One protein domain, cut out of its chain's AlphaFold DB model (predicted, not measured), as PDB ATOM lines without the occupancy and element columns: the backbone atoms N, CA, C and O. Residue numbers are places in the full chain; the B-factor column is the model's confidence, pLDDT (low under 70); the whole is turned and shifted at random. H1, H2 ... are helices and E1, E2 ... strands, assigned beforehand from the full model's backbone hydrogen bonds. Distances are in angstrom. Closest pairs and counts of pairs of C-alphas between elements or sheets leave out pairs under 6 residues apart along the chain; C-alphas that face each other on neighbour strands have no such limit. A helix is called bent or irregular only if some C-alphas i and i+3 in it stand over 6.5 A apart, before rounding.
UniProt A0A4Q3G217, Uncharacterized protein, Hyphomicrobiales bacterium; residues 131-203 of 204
ATOM      1  N   THR A 131     335.296 221.932  72.334       54.38
ATOM      2  CA  THR A 131     334.866 220.824  73.188       54.38
ATOM      3  C   THR A 131     335.637 219.568  72.798       54.38
ATOM      4  O   THR A 131     335.690 219.174  71.631       54.38
ATOM      5  N   ARG A 132     336.306 218.931  73.765       61.00
ATOM      6  CA  ARG A 132     337.123 217.737  73.516       61.00
ATOM      7  C   ARG A 132     336.964 216.720  74.636       61.00
ATOM      8  O   ARG A 132     337.176 217.033  75.802       61.00
ATOM      9  N   ALA A 133     336.682 215.473  74.268       53.00
ATOM     10  CA  ALA A 133     336.873 214.319  75.139       53.00
ATOM     11  C   ALA A 133     338.132 213.561  74.692       53.00
ATOM     12  O   ALA A 133     338.268 213.180  73.530       53.00
ATOM     13  N   VAL A 134     339.082 213.352  75.601       59.16
ATOM     14  CA  VAL A 134     340.327 212.621  75.334       59.16
ATOM     15  C   VAL A 134     340.506 211.538  76.372       59.16
ATOM     16  O   VAL A 134     340.421 211.789  77.569       59.16
ATOM     17  N   ARG A 135     340.854 210.332  75.929       51.00
ATOM     18  CA  ARG A 135     341.351 209.285  76.819       51.00
ATOM     19  C   ARG A 135     342.883 209.292  76.844       51.00
ATOM     20  O   ARG A 135     343.492 208.910  75.841       51.00
ATOM     21  N   PRO A 136     343.537 209.652  77.962       56.12
ATOM     22  CA  PRO A 136     344.985 209.529  78.074       56.12
ATOM     23  C   PRO A 136     345.429 208.063  77.950       56.12
ATOM     24  O   PRO A 136     344.791 207.150  78.489       56.12
ATOM     25  N   ARG A 137     346.535 207.810  77.238       48.47
ATOM     26  CA  ARG A 137     347.085 206.452  77.086       48.47
ATOM     27  C   ARG A 137     347.454 205.879  78.458       48.47
ATOM     28  O   ARG A 137     348.183 206.501  79.217       48.47
ATOM     29  N   GLY A 138     346.967 204.672  78.751       48.34
ATOM     30  CA  GLY A 138     347.216 203.987  80.026       48.34
ATOM     31  C   GLY A 138     346.244 204.350  81.153       48.34
ATOM     32  O   GLY A 138     346.328 203.759  82.227       48.34
ATOM     33  N   CYS A 139     345.285 205.249  80.911       52.03
ATOM     34  CA  CYS A 139     344.278 205.637  81.894       52.03
ATOM     35  C   CYS A 139     342.915 204.978  81.597       52.03
ATOM     36  O   CYS A 139     342.477 204.844  80.449       52.03
ATOM     37  N   GLY A 140     342.231 204.532  82.653       71.44
ATOM     38  CA  GLY A 140     340.859 204.004  82.602       71.44
ATOM     39  C   GLY A 140     339.781 205.092  82.642       71.44
ATOM     40  O   GLY A 140     338.649 204.790  82.993       71.44
ATOM     41  N   VAL A 141     340.151 206.342  82.353       76.62
ATOM     42  CA  VAL A 141     339.301 207.530  82.477       76.62
ATOM     43  C   VAL A 141     339.438 208.414  81.243       76.62
ATOM     44  O   VAL A 141     340.433 208.333  80.520       76.62
ATOM     45  N   TRP A 142     338.444 209.263  81.034       78.06
ATOM     46  CA  TRP A 142     338.372 210.264  79.979       78.06
ATOM     47  C   TRP A 142     338.470 211.651  80.596       78.06
ATOM     48  O   TRP A 142     337.879 211.902  81.641       78.06
ATOM     49  N   ILE A 143     339.212 212.538  79.951       78.69
ATOM     50  CA  ILE A 143     339.279 213.958  80.276       78.69
ATOM     51  C   ILE A 143     338.358 214.678  79.298       78.69
ATOM     52  O   ILE A 143     338.487 214.498  78.089       78.69
ATOM     53  N   VAL A 144     337.430 215.458  79.831       81.00
ATOM     54  CA  VAL A 144     336.487 216.283  79.079       81.00
ATOM     55  C   VAL A 144     336.871 217.728  79.318       81.00
ATOM     56  O   VAL A 144     337.049 218.126  80.468       81.00
ATOM     57  N   GLN A 145     337.022 218.488  78.244       81.38
ATOM     58  CA  GLN A 145     337.465 219.870  78.291       81.38
ATOM     59  C   GLN A 145     336.585 220.720  77.375       81.38
ATOM     60  O   GLN A 145     336.317 220.322  76.240       81.38
ATOM     61  N   MET A 146     336.144 221.867  77.880       77.12
ATOM     62  CA  MET A 146     335.543 222.941  77.094       77.12
ATOM     63  C   MET A 146     336.380 224.188  77.332       77.12
ATOM     64  O   MET A 146     336.540 224.574  78.486       77.12
ATOM     65  N   GLN A 147     336.945 224.763  76.271       69.88
ATOM     66  CA  GLN A 147     337.710 226.004  76.382       69.88
ATOM     67  C   GLN A 147     337.072 227.123  75.590       69.88
ATOM     68  O   GLN A 147     336.704 226.924  74.421       69.88
ATOM     69  N   PHE A 148     337.006 228.291  76.219       61.97
ATOM     70  CA  PHE A 148     336.678 229.526  75.537       61.97
ATOM     71  C   PHE A 148     337.984 230.201  75.101       61.97
ATOM     72  O   PHE A 148     338.917 230.277  75.897       61.97
ATOM     73  N   PRO A 149     338.101 230.670  73.848       52.00
ATOM     74  CA  PRO A 149     339.347 231.258  73.365       52.00
ATOM     75  C   PRO A 149     339.837 232.415  74.253       52.00
ATOM     76  O   PRO A 149     341.005 232.453  74.634       52.00
ATOM     77  N   ASP A 150     338.946 233.310  74.671       45.84
ATOM     78  CA  ASP A 150     339.359 234.599  75.245       45.84
ATOM     79  C   ASP A 150     339.028 234.782  76.727       45.84
ATOM     80  O   ASP A 150     339.275 235.853  77.280       45.84
ATOM     81  N   ASP A 151     338.484 233.756  77.387       50.94
ATOM     82  CA  ASP A 151     338.045 233.868  78.776       50.94
ATOM     83  C   ASP A 151     338.385 232.607  79.580       50.94
ATOM     84  O   ASP A 151     337.744 231.564  79.440       50.94
ATOM     85  N   SER A 152     339.388 232.714  80.459       55.72
ATOM     86  CA  SER A 152     339.738 231.640  81.397       55.72
ATOM     87  C   SER A 152     338.622 231.337  82.398       55.72
ATOM     88  O   SER A 152     338.665 230.294  83.050       55.72
ATOM     89  N   ASP A 153     337.642 232.234  82.544       56.56
ATOM     90  CA  ASP A 153     336.536 232.071  83.486       56.56
ATOM     91  C   ASP A 153     335.476 231.079  82.968       56.56
ATOM     92  O   ASP A 153     334.665 230.591  83.758       56.56
ATOM     93  N   LEU A 154     335.517 230.736  81.671       57.62
ATOM     94  CA  LEU A 154     334.628 229.770  81.011       57.62
ATOM     95  C   LEU A 154     335.353 228.477  80.587       57.62
ATOM     96  O   LEU A 154     334.803 227.659  79.848       57.62
ATOM     97  N   ASP A 155     336.588 228.272  81.052       76.62
ATOM     98  CA  ASP A 155     337.331 227.033  80.835       76.62
ATOM     99  C   ASP A 155     336.892 225.958  81.841       76.62
ATOM    100  O   ASP A 155     337.047 226.096  83.058       76.62
ATOM    101  N   HIS A 156     336.398 224.826  81.333       80.38
ATOM    102  CA  HIS A 156     335.938 223.705  82.154       80.38
ATOM    103  C   HIS A 156     336.736 222.436  81.881       80.38
ATOM    104  O   HIS A 156     337.010 222.078  80.733       80.38
ATOM    105  N   VAL A 157     337.060 221.701  82.950       85.44
ATOM    106  CA  VAL A 157     337.713 220.388  82.877       85.44
ATOM    107  C   VAL A 157     337.029 219.405  83.825       85.44
ATOM    108  O   VAL A 157     336.821 219.691  85.004       85.44
ATOM    109  N   ALA A 158     336.733 218.206  83.327       85.94
ATOM    110  CA  ALA A 158     336.206 217.094  84.109       85.94
ATOM    111  C   ALA A 158     336.890 215.780  83.742       85.94
ATOM    112  O   ALA A 158     337.451 215.611  82.660       85.94
ATOM    113  N   VAL A 159     336.799 214.820  84.660       84.75
ATOM    114  CA  VAL A 159     337.237 213.443  84.442       84.75
ATOM    115  C   VAL A 159     336.025 212.530  84.553       84.75
ATOM    116  O   VAL A 159     335.346 212.529  85.579       84.75
ATOM    117  N   VAL A 160     335.768 211.734  83.517       86.75
ATOM    118  CA  VAL A 160     334.649 210.784  83.467       86.75
ATOM    119  C   VAL A 160     335.136 209.351  83.261       86.75
ATOM    120  O   VAL A 160     336.228 209.100  82.747       86.75
ATOM    121  N   GLY A 161     334.338 208.379  83.707       80.31
ATOM    122  CA  GLY A 161     334.690 206.957  83.626       80.31
ATOM    123  C   GLY A 161     334.534 206.367  82.223       80.31
ATOM    124  O   GLY A 161     335.256 205.436  81.864       80.31
ATOM    125  N   ALA A 162     333.626 206.914  81.410       84.06
ATOM    126  CA  ALA A 162     333.380 206.483  80.041       84.06
ATOM    127  C   ALA A 162     333.124 207.676  79.112       84.06
ATOM    128  O   ALA A 162     332.570 208.685  79.524       84.06
ATOM    129  N   GLU A 163     333.475 207.524  77.835       78.12
ATOM    130  CA  GLU A 163     333.320 208.564  76.808       78.12
ATOM    131  C   GLU A 163     331.886 209.081  76.690       78.12
ATOM    132  O   GLU A 163     331.662 210.280  76.617       78.12
ATOM    133  N   ARG A 164     330.904 208.173  76.756       82.88
ATOM    134  CA  ARG A 164     329.473 208.509  76.687       82.88
ATOM    135  C   ARG A 164     329.004 209.463  77.790       82.88
ATOM    136  O   ARG A 164     327.943 210.054  77.662       82.88
ATOM    137  N   ASP A 165     329.759 209.565  78.884       86.25
ATOM    138  CA  ASP A 165     329.424 210.441  80.004       86.25
ATOM    139  C   ASP A 165     329.940 211.877  79.763       86.25
ATOM    140  O   ASP A 165     329.668 212.763  80.567       86.25
ATOM    141  N   ALA A 166     330.689 212.125  78.679       83.62
ATOM    142  CA  ALA A 166     331.225 213.442  78.340       83.62
ATOM    143  C   ALA A 166     330.161 214.405  77.796       83.62
ATOM    144  O   ALA A 166     330.177 215.581  78.142       83.62
ATOM    145  N   GLU A 167     329.231 213.913  76.973       87.44
ATOM    146  CA  GLU A 167     328.202 214.739  76.324       87.44
ATOM    147  C   GLU A 167     327.307 215.474  77.341       87.44
ATOM    148  O   GLU A 167     327.232 216.702  77.264       87.44
ATOM    149  N   PRO A 168     326.740 214.814  78.374       89.19
ATOM    150  CA  PRO A 168     325.944 215.520  79.379       89.19
ATOM    151  C   PRO A 168     326.750 216.559  80.169       89.19
ATOM    152  O   PRO A 168     326.208 217.574  80.603       89.19
ATOM    153  N   VAL A 169     328.052 216.317  80.369       89.69
ATOM    154  CA  VAL A 169     328.947 217.249  81.070       89.69
ATOM    155  C   VAL A 169     329.173 218.506  80.230       89.69
ATOM    156  O   VAL A 169     328.985 219.612  80.732       89.69
ATOM    157  N   LEU A 170     329.498 218.339  78.945       86.69
ATOM    158  CA  LEU A 170     329.677 219.447  78.003       86.69
ATOM    159  C   LEU A 170     328.394 220.272  77.858       86.69
ATOM    160  O   LEU A 170     328.431 221.497  77.954       86.69
ATOM    161  N   ALA A 171     327.248 219.609  77.692       89.12
ATOM    162  CA  ALA A 171     325.962 220.281  77.537       89.12
ATOM    163  C   ALA A 171     325.539 221.032  78.811       89.12
ATOM    164  O   ALA A 171     324.888 222.075  78.738       89.12
ATOM    165  N   ALA A 172     325.899 220.532  79.996       90.25
ATOM    166  CA  ALA A 172     325.651 221.239  81.248       90.25
ATOM    167  C   ALA A 172     326.475 222.531  81.347       90.25
ATOM    168  O   ALA A 172     325.917 223.569  81.719       90.25
ATOM    169  N   TRP A 173     327.761 222.487  80.987       90.69
ATOM    170  CA  TRP A 173     328.622 223.671  80.974       90.69
ATOM    171  C   TRP A 173     328.164 224.700  79.945       90.69
ATOM    172  O   TRP A 173     327.938 225.849  80.310       90.69
ATOM    173  N   ALA A 174     327.880 224.276  78.710       86.31
ATOM    174  CA  ALA A 174     327.383 225.166  77.660       86.31
ATOM    175  C   ALA A 174     326.120 225.935  78.097       86.31
ATOM    176  O   ALA A 174     326.010 227.140  77.871       86.31
ATOM    177  N   ARG A 175     325.177 225.276  78.795       90.81
ATOM    178  CA  ARG A 175     323.990 225.959  79.346       90.81
ATOM    179  C   ARG A 175     324.324 226.922  80.479       90.81
ATOM    180  O   ARG A 175     323.640 227.935  80.615       90.81
ATOM    181  N   ALA A 176     325.276 226.581  81.344       90.25
ATOM    182  CA  ALA A 176     325.677 227.448  82.447       90.25
ATOM    183  C   ALA A 176     326.319 228.734  81.912       90.25
ATOM    184  O   ALA A 176     325.864 229.824  82.259       90.25
ATOM    185  N   ASP A 177     327.264 228.596  80.989       87.19
ATOM    186  CA  ASP A 177     328.007 229.713  80.408       87.19
ATOM    187  C   ASP A 177     327.100 230.590  79.544       87.19
ATOM    188  O   ASP A 177     327.094 231.811  79.680       87.19
ATOM    189  N   ALA A 178     326.224 229.988  78.729       86.25
ATOM    190  CA  ALA A 178     325.241 230.749  77.964       86.25
ATOM    191  C   ALA A 178     324.308 231.572  78.871       86.25
ATOM    192  O   ALA A 178     323.974 232.710  78.540       86.25
ATOM    193  N   ARG A 179     323.899 231.038  80.032       90.38
ATOM    194  CA  ARG A 179     323.098 231.796  81.013       90.38
ATOM    195  C   ARG A 179     323.889 232.938  81.642       90.38
ATOM    196  O   ARG A 179     323.305 234.003  81.858       90.38
ATOM    197  N   ASP A 180     325.168 232.730  81.934       87.00
ATOM    198  CA  ASP A 180     326.036 233.779  82.470       87.00
ATOM    199  C   ASP A 180     326.214 234.915  81.455       87.00
ATOM    200  O   ASP A 180     325.906 236.068  81.758       87.00
ATOM    201  N   LEU A 181     326.536 234.585  80.202       83.69
ATOM    202  CA  LEU A 181     326.667 235.550  79.106       83.69
ATOM    203  C   LEU A 181     325.364 236.315  78.831       83.69
ATOM    204  O   LEU A 181     325.388 237.525  78.596       83.69
ATOM    205  N   ILE A 182     324.204 235.648  78.905       87.94
ATOM    206  CA  ILE A 182     322.894 236.318  78.815       87.94
ATOM    207  C   ILE A 182     322.702 237.295  79.981       87.94
ATOM    208  O   ILE A 182     322.227 238.413  79.781       87.94
ATOM    209  N   THR A 183     323.082 236.895  81.196       90.31
ATOM    210  CA  THR A 183     322.955 237.726  82.404       90.31
ATOM    211  C   THR A 183     323.878 238.945  82.352       90.31
ATOM    212  O   THR A 183     323.468 240.039  82.745       90.31
ATOM    213  N   ARG A 184     325.092 238.780  81.814       83.94
ATOM    214  CA  ARG A 184     326.071 239.851  81.559       83.94
ATOM    215  C   ARG A 184     325.670 240.767  80.396       83.94
ATOM    216  O   ARG A 184     326.205 241.864  80.270       83.94
ATOM    217  N   GLY A 185     324.689 240.360  79.587       84.19
ATOM    218  CA  GLY A 185     324.216 241.107  78.418       84.19
ATOM    219  C   GLY A 185     325.099 240.946  77.178       84.19
ATOM    220  O   GLY A 185     324.947 241.703  76.222       84.19
ATOM    221  N   GLU A 186     326.000 239.967  77.186       82.56
ATOM    222  CA  GLU A 186     326.955 239.671  76.111       82.56
ATOM    223  C   GLU A 186     326.348 238.727  75.057       82.56
ATOM    224  O   GLU A 186     326.704 238.782  73.880       82.56
ATOM    225  N   LEU A 187     325.350 237.921  75.447       80.25
ATOM    226  CA  LEU A 187     324.580 237.051  74.554       80.25
ATOM    227  C   LEU A 187     323.084 237.395  74.594       80.25
ATOM    228  O   LEU A 187     322.455 237.438  75.647       80.25
ATOM    229  N   ALA A 188     322.465 237.589  73.427       83.69
ATOM    230  CA  ALA A 188     321.015 237.743  73.346       83.69
ATOM    231  C   ALA A 188     320.321 236.382  73.514       83.69
ATOM    232  O   ALA A 188     320.572 235.466  72.734       83.69
ATOM    233  N   ALA A 189     319.379 236.271  74.456       86.50
ATOM    234  CA  ALA A 189     318.661 235.021  74.746       86.50
ATOM    235  C   ALA A 189     317.939 234.407  73.531       86.50
ATOM    236  O   ALA A 189     317.714 233.209  73.488       86.50
ATOM    237  N   SER A 190     317.594 235.205  72.517       87.12
ATOM    238  CA  SER A 190     316.965 234.714  71.285       87.12
ATOM    239  C   SER A 190     317.920 233.982  70.336       87.12
ATOM    240  O   SER A 190     317.474 233.494  69.302       87.12
ATOM    241  N   ARG A 191     319.231 233.993  70.605       81.94
ATOM    242  CA  ARG A 191     320.254 233.389  69.737       81.94
ATOM    243  C   ARG A 191     320.562 231.935  70.069       81.94
ATOM    244  O   ARG A 191     321.221 231.288  69.267       81.94
ATOM    245  N   ILE A 192     320.110 231.442  71.217       82.88
ATOM    246  CA  ILE A 192     320.375 230.081  71.668       82.88
ATOM    247  C   ILE A 192     319.125 229.518  72.337       82.88
ATOM    248  O   ILE A 192     318.495 230.191  73.152       82.88
ATOM    249  N   ASP A 193     318.761 228.291  71.984       88.56
ATOM    250  CA  ASP A 193     317.718 227.547  72.683       88.56
ATOM    251  C   ASP A 193     318.386 226.632  73.713       88.56
ATOM    252  O   ASP A 193     319.110 225.707  73.359       88.56
ATOM    253  N   LEU A 194     318.192 226.924  75.000       91.19
ATOM    254  CA  LEU A 194     318.811 226.171  76.098       91.19
ATOM    255  C   LEU A 194     317.983 224.955  76.535       91.19
ATOM    256  O   LEU A 194     318.462 224.170  77.361       91.19
ATOM    257  N   ASP A 195     316.768 224.806  76.003       91.75
ATOM    258  CA  ASP A 195     315.813 223.766  76.389       91.75
ATOM    259  C   ASP A 195     315.804 222.574  75.411       91.75
ATOM    260  O   ASP A 195     315.023 221.633  75.578       91.75
ATOM    261  N   VAL A 196     316.696 222.578  74.415       91.44
ATOM    262  CA  VAL A 196     316.949 221.432  73.528       91.44
ATOM    263  C   VAL A 196     317.740 220.329  74.241       91.44
ATOM    264  O   VAL A 196     318.330 220.544  75.307       91.44
ATOM    265  N   ASP A 197     317.735 219.124  73.667       92.31
ATOM    266  CA  ASP A 197     318.522 218.005  74.192       92.31
ATOM    267  C   ASP A 197     320.040 218.246  74.082       92.31
ATOM    268  O   ASP A 197     320.496 219.163  73.404       92.31
ATOM    269  N   ASP A 198     320.827 217.458  74.820       89.69
ATOM    270  CA  ASP A 198     322.277 217.665  74.941       89.69
ATOM    271  C   ASP A 198     323.001 217.547  73.599       89.69
ATOM    272  O   ASP A 198     323.888 218.349  73.316       89.69
ATOM    273  N   ALA A 199     322.588 216.599  72.756       84.38
ATOM    274  CA  ALA A 199     323.155 216.431  71.429       84.38
ATOM    275  C   ALA A 199     322.835 217.641  70.546       84.38
ATOM    276  O   ALA A 199     323.748 218.226  69.983       84.38
ATOM    277  N   ALA A 200     321.572 218.068  70.480       83.31
ATOM    278  CA  ALA A 200     321.128 219.212  69.686       83.31
ATOM    279  C   ALA A 200     321.694 220.552  70.178       83.31
ATOM    280  O   ALA A 200     321.870 221.462  69.377       83.31
ATOM    281  N   LEU A 201     321.976 220.688  71.478       83.00
ATOM    282  CA  LEU A 201     322.632 221.874  72.031       83.00
ATOM    283  C   LEU A 201     324.098 221.966  71.594       83.00
ATOM    284  O   LEU A 201     324.621 223.063  71.407       83.00
ATOM    285  N   LEU A 202     324.770 220.817  71.522       79.56
ATOM    286  CA  LEU A 202     326.185 220.711  71.174       79.56
ATOM    287  C   LEU A 202     326.418 220.575  69.661       79.56
ATOM    288  O   LEU A 202     327.557 220.728  69.217       79.56
ATOM    289  N   ASP A 203     325.371 220.277  68.890       71.00
ATOM    290  CA  ASP A 203     325.424 220.201  67.433       71.00
ATOM    291  C   ASP A 203     325.553 221.614  66.845       71.00
ATOM    292  O   ASP A 203     324.867 222.546  67.269       71.00
TER     293      ASP A 203
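What this domain is: This is residues 131 to 203 of the 204 residues of an uncharacterized protein of Hyphomicrobiales bacterium (UniProt A0A4Q3G217). A small sheet of three antiparallel strands, E1 E2 E3, has one long helix, H1, over one face; H1 packs on it with residues 163 to 174 and then runs on past the strands. After H1 the chain folds back through residues 185 to 197 to a short helix, H2, which packs on H1 away from the sheet. The 73 printed residues hold the elements E1, E2, E3, H1, H2 in that order, a mixed class in two layers. The whole is only just compact, close to loose, with a radius of gyration of the C-alphas of 13.5 A, and flat, spanning 44 by 26 by 14 A.

Where its parts are: E1, residues 131 to 134, begins at C-alpha 131 (334.866, 220.824, 73.188). E2 is residues 142 to 147, 16.2 A long, and E3 is residues 156 to 160, 13.1 A. H1, residues 163 to 184, is 32.5 A long; it is neither bent nor irregular, but only just: C-alphas 164 and 167 are 6.4 A apart. H2, residues 198 to 202, ends at C-alpha 202 (326.185, 220.711, 71.174).

How they stand to each other: The strands form a meander, each the antiparallel neighbour of the one before. In the hairpin E1 and E2, N 132 and O 145 are 2.8 A apart; in the hairpin E2 and E3, N 144 and O 158 are 2.8 A apart. H1 is on the sheet at a height of 8.5 A, along the strands at 21 degrees to E2 on the local plane; the closest C-alphas of E2 and H1, Val 144 and Ala 166, are 6.0 A apart. H2 touches H1 at residues 167 to 174 alone, closest at C-alphas Ala 171 and Asp 198, 5.2 A. Every O i to N i+4 pair is within hydrogen-bond range in H2, and 15 of 18 in H1.

The domain as a whole: The C-alphas farthest apart, Gly 138 and Ser 190, are 44.0 A apart. The printed part has no cut, and the link H1 to H2 is long. Confidence is under 70 at residues 131 to 139 and 147 to 154.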